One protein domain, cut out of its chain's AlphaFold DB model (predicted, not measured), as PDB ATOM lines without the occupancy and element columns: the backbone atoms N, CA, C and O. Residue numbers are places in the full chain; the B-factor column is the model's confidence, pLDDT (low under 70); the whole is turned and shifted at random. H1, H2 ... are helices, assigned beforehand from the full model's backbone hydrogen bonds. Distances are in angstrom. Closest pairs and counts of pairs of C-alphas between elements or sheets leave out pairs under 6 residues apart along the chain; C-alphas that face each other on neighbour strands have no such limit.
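AT A GLANCE: This is residues 3 to 71 of the 183 residues of an uncharacterized protein of Frankia torreyi (UniProt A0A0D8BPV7). A helical hairpin, the long H1 and the shorter H2 side by side, makes one side of the domain, and beyond it lies a loop-rich part with two very short helices, of which H4 packs on H2 and H3 is near H4. A long link, residues 49 to 66, joins H3 to H4 and swings out to Asp 55, one of the two residues farthest apart. The printed part has 69 residues with four named helices, H1, H2, H3 and H4 in chain order, and no named strand; the class is all helix, with 40 residues in the helices. The whole is compact, with a radius of gyration of the C-alphas of 11.6 A and spans of 29 by 28 by 18 A.

HOW THE PARTS SIT: H1, residues 3 to 20, is the longest helix, and H2, residues 24 to 34, touches it; their closest C-alphas, those of Gly 15 and Ala 27, are 4.6 A apart. The two form a helical hairpin, with a shallow tilt of 17 degrees, opposite ways. H4, residues 67 to 71, touches H2, the closest C-alphas being those of Val 24 and Val 69, 5.9 A apart. H1 and H4 are close but not clearly touching, with the C-alphas of Ala 19 and Pro 68 closest at 7.7 A. H3, residues 43 to 48, is close to H4 but not clearly touching, with the C-alphas of Leu 46 and Val 70 closest at 6.0 A. H3 is apart from both H1 and H2. In H1, H2, H3 and H4 every O i to N i+4 pair is within hydrogen-bond range.

IN THESE COORDINATES: H1 runs from Asp 3, its C-alpha at (381.159, 5.695, 28.719), to Ala 20 at (370.517, -16.947, 36.473), 26.2 A from first to last C-alpha. H2 runs from Val 24 to Leu 34, 15.1 A. H3 has six residues, Trp 43 to Arg 48. H4 has five residues, Thr 67 to Gln 71, and C-alpha 71 is at (371.245, -14.429, 51.635).

THE WHOLE: The two C-alphas farthest apart, those of Arg 21 and Asp 55, are 33.7 A apart. The printed part has no cut. The link from H1 to H2 is tight with 3 residues, that from H2 to H3 is short with 8, and that from H3 to H4 is long with 18. The mean pLDDT of the printed part is 86.5, and in this predicted model residue 3 is the one printed residue under 70.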
ATOM      1  N   ASP A   3     380.598   7.055  28.639       69.62
ATOM      2  CA  ASP A   3     381.159   5.695  28.719       69.62
ATOM      3  C   ASP A   3     380.789   4.945  30.022       69.62
ATOM      4  O   ASP A   3     380.454   3.757  30.020       69.62
ATOM      5  N   ASP A   4     380.709   5.659  31.152       74.50
ATOM      6  CA  ASP A   4     380.447   5.049  32.468       74.50
ATOM      7  C   ASP A   4     379.033   4.459  32.588       74.50
ATOM      8  O   ASP A   4     378.816   3.425  33.229       74.50
ATOM      9  N   GLY A   5     378.040   5.093  31.958       78.38
ATOM     10  CA  GLY A   5     376.657   4.608  31.967       78.38
ATOM     11  C   GLY A   5     376.495   3.308  31.177       78.38
ATOM     12  O   GLY A   5     375.814   2.377  31.628       78.38
ATOM     13  N   GLN A   6     377.168   3.228  30.027       80.19
ATOM     14  CA  GLN A   6     377.183   2.056  29.157       80.19
ATOM     15  C   GLN A   6     377.858   0.874  29.869       80.19
ATOM     16  O   GLN A   6     377.296  -0.226  29.921       80.19
ATOM     17  N   ASN A   7     379.007   1.122  30.509       86.12
ATOM     18  CA  ASN A   7     379.760   0.103  31.235       86.12
ATOM     19  C   ASN A   7     378.955  -0.490  32.407       86.12
ATOM     20  O   ASN A   7     378.793  -1.709  32.520       86.12
ATOM     21  N   ARG A   8     378.310   0.354  33.226       84.62
ATOM     22  CA  ARG A   8     377.472  -0.118  34.348       84.62
ATOM     23  C   ARG A   8     376.277  -0.950  33.891       84.62
ATOM     24  O   ARG A   8     375.887  -1.904  34.568       84.62
ATOM     25  N   LYS A   9     375.672  -0.607  32.750       85.94
ATOM     26  CA  LYS A   9     374.569  -1.388  32.171       85.94
ATOM     27  C   LYS A   9     375.049  -2.770  31.716       85.94
ATOM     28  O   LYS A   9     374.360  -3.758  31.978       85.94
ATOM     29  N   ASN A  10     376.235  -2.841  31.115       89.12
ATOM     30  CA  ASN A  10     376.853  -4.096  30.687       89.12
ATOM     31  C   ASN A  10     377.168  -5.002  31.883       89.12
ATOM     32  O   ASN A  10     376.729  -6.154  31.897       89.12
ATOM     33  N   LEU A  11     377.820  -4.461  32.916       88.75
ATOM     34  CA  LEU A  11     378.130  -5.172  34.159       88.75
ATOM     35  C   LEU A  11     376.865  -5.722  34.830       88.75
ATOM     36  O   LEU A  11     376.796  -6.909  35.140       88.75
ATOM     37  N   ARG A  12     375.792  -4.928  34.942       87.06
ATOM     38  CA  ARG A  12     374.498  -5.417  35.465       87.06
ATOM     39  C   ARG A  12     373.952  -6.597  34.661       87.06
ATOM     40  O   ARG A  12     373.357  -7.509  35.231       87.06
ATOM     41  N   GLY A  13     374.134  -6.581  33.343       89.50
ATOM     42  CA  GLY A  13     373.772  -7.698  32.474       89.50
ATOM     43  C   GLY A  13     374.594  -8.957  32.760       89.50
ATOM     44  O   GLY A  13     374.033 -10.050  32.789       89.50
ATOM     45  N   VAL A  14     375.900  -8.809  33.006       89.75
ATOM     46  CA  VAL A  14     376.790  -9.919  33.385       89.75
ATOM     47  C   VAL A  14     376.349 -10.528  34.716       89.75
ATOM     48  O   VAL A  14     376.117 -11.733  34.764       89.75
ATOM     49  N   GLY A  15     376.134  -9.705  35.746       88.75
ATOM     50  CA  GLY A  15     375.709 -10.172  37.072       88.75
ATOM     51  C   GLY A  15     374.366 -10.906  37.040       88.75
ATOM     52  O   GLY A  15     374.232 -11.987  37.607       88.75
ATOM     53  N   ARG A  16     373.385 -10.392  36.281       88.31
ATOM     54  CA  ARG A  16     372.094 -11.078  36.082       88.31
ATOM     55  C   ARG A  16     372.248 -12.450  35.434       88.31
ATOM     56  O   ARG A  16     371.578 -13.389  35.847       88.31
ATOM     57  N   ARG A  17     373.104 -12.565  34.414       90.31
ATOM     58  CA  ARG A  17     373.352 -13.844  33.734       90.31
ATOM     59  C   ARG A  17     374.082 -14.836  34.633       90.31
ATOM     60  O   ARG A  17     373.743 -16.011  34.591       90.31
ATOM     61  N   ALA A  18     375.040 -14.370  35.432       89.00
ATOM     62  CA  ALA A  18     375.735 -15.196  36.416       89.00
ATOM     63  C   ALA A  18     374.750 -15.759  37.453       89.00
ATOM     64  O   ALA A  18     374.622 -16.975  37.582       89.00
ATOM     65  N   ALA A  19     373.934 -14.895  38.066       86.38
ATOM     66  CA  ALA A  19     372.911 -15.312  39.024       86.38
ATOM     67  C   ALA A  19     371.887 -16.287  38.413       86.38
ATOM     68  O   ALA A  19     371.547 -17.290  39.033       86.38
ATOM     69  N   ALA A  20     371.435 -16.046  37.176       86.81
ATOM     70  CA  ALA A  20     370.517 -16.947  36.473       86.81
ATOM     71  C   ALA A  20     371.117 -18.337  36.186       86.81
ATOM     72  O   ALA A  20     370.373 -19.297  36.012       86.81
ATOM     73  N   ARG A  21     372.450 -18.451  36.140       89.94
ATOM     74  CA  ARG A  21     373.180 -19.721  36.001       89.94
ATOM     75  C   ARG A  21     373.533 -20.365  37.346       89.94
ATOM     76  O   ARG A  21     374.138 -21.429  37.346       89.94
ATOM     77  N   GLY A  22     373.185 -19.735  38.469       85.38
ATOM     78  CA  GLY A  22     373.591 -20.178  39.805       85.38
ATOM     79  C   GLY A  22     375.044 -19.846  40.163       85.38
ATOM     80  O   GLY A  22     375.532 -20.298  41.194       85.38
ATOM     81  N   ASP A  23     375.732 -19.043  39.348       88.38
ATOM     82  CA  ASP A  23     377.101 -18.593  39.603       88.38
ATOM     83  C   ASP A  23     377.082 -17.375  40.537       88.38
ATOM     84  O   ASP A  23     377.063 -16.210  40.122       88.38
ATOM     85  N   VAL A  24     376.971 -17.670  41.831       85.25
ATOM     86  CA  VAL A  24     376.831 -16.664  42.892       85.25
ATOM     87  C   VAL A  24     378.134 -15.900  43.110       85.25
ATOM     88  O   VAL A  24     378.085 -14.712  43.414       85.25
ATOM     89  N   ASP A  25     379.284 -16.539  42.906       85.62
ATOM     90  CA  ASP A  25     380.587 -15.919  43.149       85.62
ATOM     91  C   ASP A  25     380.868 -14.874  42.067       85.62
ATOM     92  O   ASP A  25     381.170 -13.718  42.374       85.62
ATOM     93  N   ARG A  26     380.591 -15.202  40.798       87.12
ATOM     94  CA  ARG A  26     380.670 -14.221  39.712       87.12
ATOM     95  C   ARG A  26     379.652 -13.093  39.860       87.12
ATOM     96  O   ARG A  26     379.932 -11.950  39.494       87.12
ATOM     97  N   ALA A  27     378.458 -13.385  40.377       84.75
ATOM     98  CA  ALA A  27     377.485 -12.346  40.696       84.75
ATOM     99  C   ALA A  27     378.008 -11.420  41.812       84.75
ATOM    100  O   ALA A  27     377.880 -10.202  41.695       84.75
ATOM    101  N   ALA A  28     378.642 -11.966  42.851       84.31
ATOM    102  CA  ALA A  28     379.231 -11.191  43.938       84.31
ATOM    103  C   ALA A  28     380.357 -10.265  43.450       84.31
ATOM    104  O   ALA A  28     380.357  -9.084  43.791       84.31
ATOM    105  N   GLU A  29     381.248 -10.751  42.581       88.06
ATOM    106  CA  GLU A  29     382.314  -9.941  41.970       88.06
ATOM    107  C   GLU A  29     381.756  -8.733  41.207       88.06
ATOM    108  O   GLU A  29     382.156  -7.592  41.432       88.06
ATOM    109  N   VAL A  30     380.767  -8.968  40.342       87.25
ATOM    110  CA  VAL A  30     380.113  -7.899  39.574       87.25
ATOM    111  C   VAL A  30     379.391  -6.912  40.498       87.25
ATOM    112  O   VAL A  30     379.320  -5.715  40.210       87.25
ATOM    113  N   ALA A  31     378.836  -7.391  41.612       84.44
ATOM    114  CA  ALA A  31     378.224  -6.528  42.615       84.44
ATOM    115  C   ALA A  31     379.254  -5.652  43.332       84.44
ATOM    116  O   ALA A  31     378.988  -4.467  43.513       84.44
ATOM    117  N   ALA A  32     380.415  -6.205  43.684       86.00
ATOM    118  CA  ALA A  32     381.521  -5.478  44.300       86.00
ATOM    119  C   ALA A  32     382.133  -4.416  43.369       86.00
ATOM    120  O   ALA A  32     382.663  -3.419  43.846       86.00
ATOM    121  N   GLU A  33     382.037  -4.597  42.050       86.62
ATOM    122  CA  GLU A  33     382.472  -3.597  41.066       86.62
ATOM    123  C   GLU A  33     381.431  -2.479  40.864       86.62
ATOM    124  O   GLU A  33     381.763  -1.308  40.679       86.62
ATOM    125  N   LEU A  34     380.139  -2.819  40.909       85.38
ATOM    126  CA  LEU A  34     379.045  -1.861  40.711       85.38
ATOM    127  C   LEU A  34     378.671  -1.061  41.964       85.38
ATOM    128  O   LEU A  34     378.059   0.014  41.845       85.38
ATOM    129  N   TYR A  35     378.954  -1.635  43.129       85.31
ATOM    130  CA  TYR A  35     378.521  -1.209  44.453       85.31
ATOM    131  C   TYR A  35     379.619  -1.481  45.491       85.31
ATOM    132  O   TYR A  35     380.756  -1.784  45.166       85.31
ATOM    133  N   LYS A  36     379.267  -1.374  46.772       89.12
ATOM    134  CA  LYS A  36     380.094  -1.823  47.892       89.12
ATOM    135  C   LYS A  36     380.090  -3.365  47.973       89.12
ATOM    136  O   LYS A  36     379.001  -3.932  47.822       89.12
ATOM    137  N   PRO A  37     381.223  -4.038  48.264       90.06
ATOM    138  CA  PRO A  37     381.259  -5.487  48.496       90.06
ATOM    139  C   PRO A  37     380.289  -5.911  49.605       90.06
ATOM    140  O   PRO A  37     380.183  -5.217  50.622       90.06
ATOM    141  N   VAL A  38     379.578  -7.028  49.415       88.88
ATOM    142  CA  VAL A  38     378.504  -7.490  50.324       88.88
ATOM    143  C   VAL A  38     379.054  -7.802  51.722       88.88
ATOM    144  O   VAL A  38     378.387  -7.577  52.729       88.88
ATOM    145  N   GLU A  39     380.322  -8.193  51.810       89.75
ATOM    146  CA  GLU A  39     381.052  -8.449  53.054       89.75
ATOM    147  C   GLU A  39     381.179  -7.195  53.923       89.75
ATOM    148  O   GLU A  39     381.309  -7.294  55.139       89.75
ATOM    149  N   GLN A  40     381.125  -6.007  53.321       90.12
ATOM    150  CA  GLN A  40     381.219  -4.740  54.042       90.12
ATOM    151  C   GLN A  40     379.842  -4.164  54.389       90.12
ATOM    152  O   GLN A  40     379.771  -3.100  55.011       90.12
ATOM    153  N   TRP A  41     378.752  -4.807  53.965       91.31
ATOM    154  CA  TRP A  41     377.404  -4.314  54.226       91.31
ATOM    155  C   TRP A  41     377.050  -4.421  55.707       91.31
ATOM    156  O   TRP A  41     377.456  -5.366  56.391       91.31
ATOM    157  N   ASP A  42     376.290  -3.456  56.209       92.00
ATOM    158  CA  ASP A  42     375.713  -3.504  57.545       92.00
ATOM    159  C   ASP A  42     374.489  -4.452  57.599       92.00
ATOM    160  O   ASP A  42     374.036  -5.000  56.590       92.00
ATOM    161  N   TRP A  43     373.954  -4.696  58.798       88.38
ATOM    162  CA  TRP A  43     372.789  -5.575  58.972       88.38
ATOM    163  C   TRP A  43     371.513  -5.034  58.312       88.38
ATOM    164  O   TRP A  43     370.650  -5.812  57.903       88.38
ATOM    165  N   GLU A  44     371.378  -3.715  58.182       90.44
ATOM    166  CA  GLU A  44     370.218  -3.084  57.553       90.44
ATOM    167  C   GLU A  44     370.283  -3.214  56.019       90.44
ATOM    168  O   GLU A  44     369.286  -3.510  55.363       90.44
ATOM    169  N   GLU A  45     371.475  -3.083  55.444       91.62
ATOM    170  CA  GLU A  45     371.790  -3.304  54.034       91.62
ATOM    171  C   GLU A  45     371.560  -4.768  53.644       91.62
ATOM    172  O   GLU A  45     370.910  -5.043  52.630       91.62
ATOM    173  N   LEU A  46     372.017  -5.717  54.473       90.81
ATOM    174  CA  LEU A  46     371.775  -7.149  54.260       90.81
ATOM    175  C   LEU A  46     370.284  -7.497  54.326       90.81
ATOM    176  O   LEU A  46     369.777  -8.198  53.453       90.81
ATOM    177  N   THR A  47     369.556  -6.984  55.319       87.62
ATOM    178  CA  THR A  47     368.113  -7.258  55.454       87.62
ATOM    179  C   THR A  47     367.294  -6.641  54.323       87.62
ATOM    180  O   THR A  47     366.328  -7.248  53.862       87.62
ATOM    181  N   ARG A  48     367.683  -5.462  53.827       88.81
ATOM    182  CA  ARG A  48     367.022  -4.814  52.682       88.81
ATOM    183  C   ARG A  48     367.498  -5.301  51.315       88.81
ATOM    184  O   ARG A  48     366.895  -4.914  50.310       88.81
ATOM    185  N   GLY A  49     368.558  -6.107  51.256       88.19
ATOM    186  CA  GLY A  49     369.107  -6.644  50.011       88.19
ATOM    187  C   GLY A  49     369.742  -5.595  49.098       88.19
ATOM    188  O   GLY A  49     369.849  -5.827  47.892       88.19
ATOM    189  N   ARG A  50     370.122  -4.427  49.631       89.62
ATOM    190  CA  ARG A  50     370.725  -3.344  48.844       89.62
ATOM    191  C   ARG A  50     371.645  -2.456  49.692       89.62
ATOM    192  O   ARG A  50     371.340  -2.243  50.866       89.62
ATOM    193  N   PRO A  51     372.712  -1.896  49.096       90.31
ATOM    194  CA  PRO A  51     373.623  -1.003  49.801       90.31
ATOM    195  C   PRO A  51     372.976   0.371  50.017       90.31
ATOM    196  O   PRO A  51     372.105   0.786  49.239       90.31
ATOM    197  N   ARG A  52     373.431   1.099  51.038       90.06
ATOM    198  CA  ARG A  52     373.058   2.495  51.276       90.06
ATOM    199  C   ARG A  52     373.586   3.394  50.164       90.06
ATOM    200  O   ARG A  52     374.656   3.170  49.591       90.06
ATOM    201  N   THR A  53     372.836   4.449  49.874       88.38
ATOM    202  CA  THR A  53     373.314   5.554  49.039       88.38
ATOM    203  C   THR A  53     374.337   6.395  49.805       88.38
ATOM    204  O   THR A  53     374.499   6.260  51.018       88.38
ATOM    205  N   ARG A  54     375.033   7.297  49.101       84.81
ATOM    206  CA  ARG A  54     375.977   8.240  49.726       84.81
ATOM    207  C   ARG A  54     375.317   9.091  50.820       84.81
ATOM    208  O   ARG A  54     375.975   9.418  51.800       84.81
ATOM    209  N   ASP A  55     374.029   9.379  50.668       86.81
ATOM    210  CA  ASP A  55     373.224  10.150  51.623       86.81
ATOM    211  C   ASP A  55     372.661   9.280  52.767       86.81
ATOM    212  O   ASP A  55     371.878   9.748  53.588       86.81
ATOM    213  N   GLY A  56     373.038   7.995  52.830       85.44
ATOM    214  CA  GLY A  56     372.604   7.044  53.858       85.44
ATOM    215  C   GLY A  56     371.209   6.448  53.640       85.44
ATOM    216  O   GLY A  56     370.755   5.657  54.469       85.44
ATOM    217  N   GLY A  57     370.545   6.808  52.538       90.19
ATOM    218  CA  GLY A  57     369.214   6.343  52.157       90.19
ATOM    219  C   GLY A  57     369.209   5.010  51.406       90.19
ATOM    220  O   GLY A  57     370.246   4.405  51.126       90.19
ATOM    221  N   PHE A  58     368.008   4.551  51.052       89.75
ATOM    222  CA  PHE A  58     367.764   3.252  50.415       89.75
ATOM    223  C   PHE A  58     366.879   3.380  49.166       89.75
ATOM    224  O   PHE A  58     366.091   2.481  48.865       89.75
ATOM    225  N   ASP A  59     366.993   4.483  48.434       80.25
ATOM    226  CA  ASP A  59     366.013   4.866  47.403       80.25
ATOM    227  C   ASP A  59     366.123   4.060  46.099       80.25
ATOM    228  O   ASP A  59     365.264   4.142  45.221       80.25
ATOM    229  N   ALA A  60     367.167   3.239  45.957       80.06
ATOM    230  CA  ALA A  60     367.354   2.391  44.788       80.06
ATOM    231  C   ALA A  60     366.479   1.125  44.832       80.06
ATOM    232  O   ALA A  60     366.291   0.499  45.876       80.06
ATOM    233  N   MET A  61     366.018   0.692  43.656       81.94
ATOM    234  CA  MET A  61     365.354  -0.602  43.490       81.94
ATOM    235  C   MET A  61     366.295  -1.748  43.892       81.94
ATOM    236  O   MET A  61     367.456  -1.781  43.475       81.94
ATOM    237  N   VAL A  62     365.774  -2.706  44.665       83.75
ATOM    238  CA  VAL A  62     366.513  -3.905  45.086       83.75
ATOM    239  C   VAL A  62     366.901  -4.732  43.851       83.75
ATOM    240  O   VAL A  62     366.017  -5.129  43.084       83.75
ATOM    241  N   PRO A  63     368.196  -5.013  43.620       81.56
ATOM    242  CA  PRO A  63     368.609  -5.866  42.515       81.56
ATOM    243  C   PRO A  63     368.238  -7.330  42.800       81.56
ATOM    244  O   PRO A  63     368.815  -7.964  43.674       81.56
ATOM    245  N   THR A  64     367.316  -7.898  42.023       85.62
ATOM    246  CA  THR A  64     366.846  -9.291  42.203       85.62
ATOM    247  C   THR A  64     367.947 -10.343  42.048       85.62
ATOM    248  O   THR A  64     367.904 -11.394  42.674       85.62
ATOM    249  N   TRP A  65     368.955 -10.060  41.224       80.50
ATOM    250  CA  TRP A  65     370.089 -10.955  40.981       80.50
ATOM    251  C   TRP A  65     371.099 -10.987  42.135       80.50
ATOM    252  O   TRP A  65     371.931 -11.885  42.187       80.50
ATOM    253  N   LEU A  66     371.031 -10.017  43.051       83.88
ATOM    254  CA  LEU A  66     371.942  -9.898  44.187       83.88
ATOM    255  C   LEU A  66     371.418 -10.632  45.431       83.88
ATOM    256  O   LEU A  66     372.186 -10.945  46.336       83.88
ATOM    257  N   THR A  67     370.122 -10.959  45.461       84.94
ATOM    258  CA  THR A  67     369.462 -11.636  46.585       84.94
ATOM    259  C   THR A  67     370.155 -12.937  47.020       84.94
ATOM    260  O   THR A  67     370.368 -13.077  48.222       84.94
ATOM    261  N   PRO A  68     370.583 -13.850  46.120       85.56
ATOM    262  CA  PRO A  68     371.255 -15.084  46.541       85.56
ATOM    263  C   PRO A  68     372.603 -14.837  47.236       85.56
ATOM    264  O   PRO A  68     372.930 -15.505  48.214       85.56
ATOM    265  N   VAL A  69     373.372 -13.849  46.760       86.31
ATOM    266  CA  VAL A  69     374.658 -13.454  47.361       86.31
ATOM    267  C   VAL A  69     374.427 -12.900  48.768       86.31
ATOM    268  O   VAL A  69     375.096 -13.293  49.720       86.31
ATOM    269  N   VAL A  70     373.437 -12.014  48.909       88.75
ATOM    270  CA  VAL A  70     373.094 -11.387  50.191       88.75
ATOM    271  C   VAL A  70     372.588 -12.413  51.201       88.75
ATOM    272  O   VAL A  70     372.987 -12.364  52.361       88.75
ATOM    273  N   GLN A  71     371.742 -13.354  50.774       86.81
ATOM    274  CA  GLN A  71     371.245 -14.429  51.635       86.81
ATOM    275  C   GLN A  71     372.391 -15.282  52.180       86.81
ATOM    276  O   GLN A  71     372.472 -15.480  53.389       86.81
TER     277      GLN A  71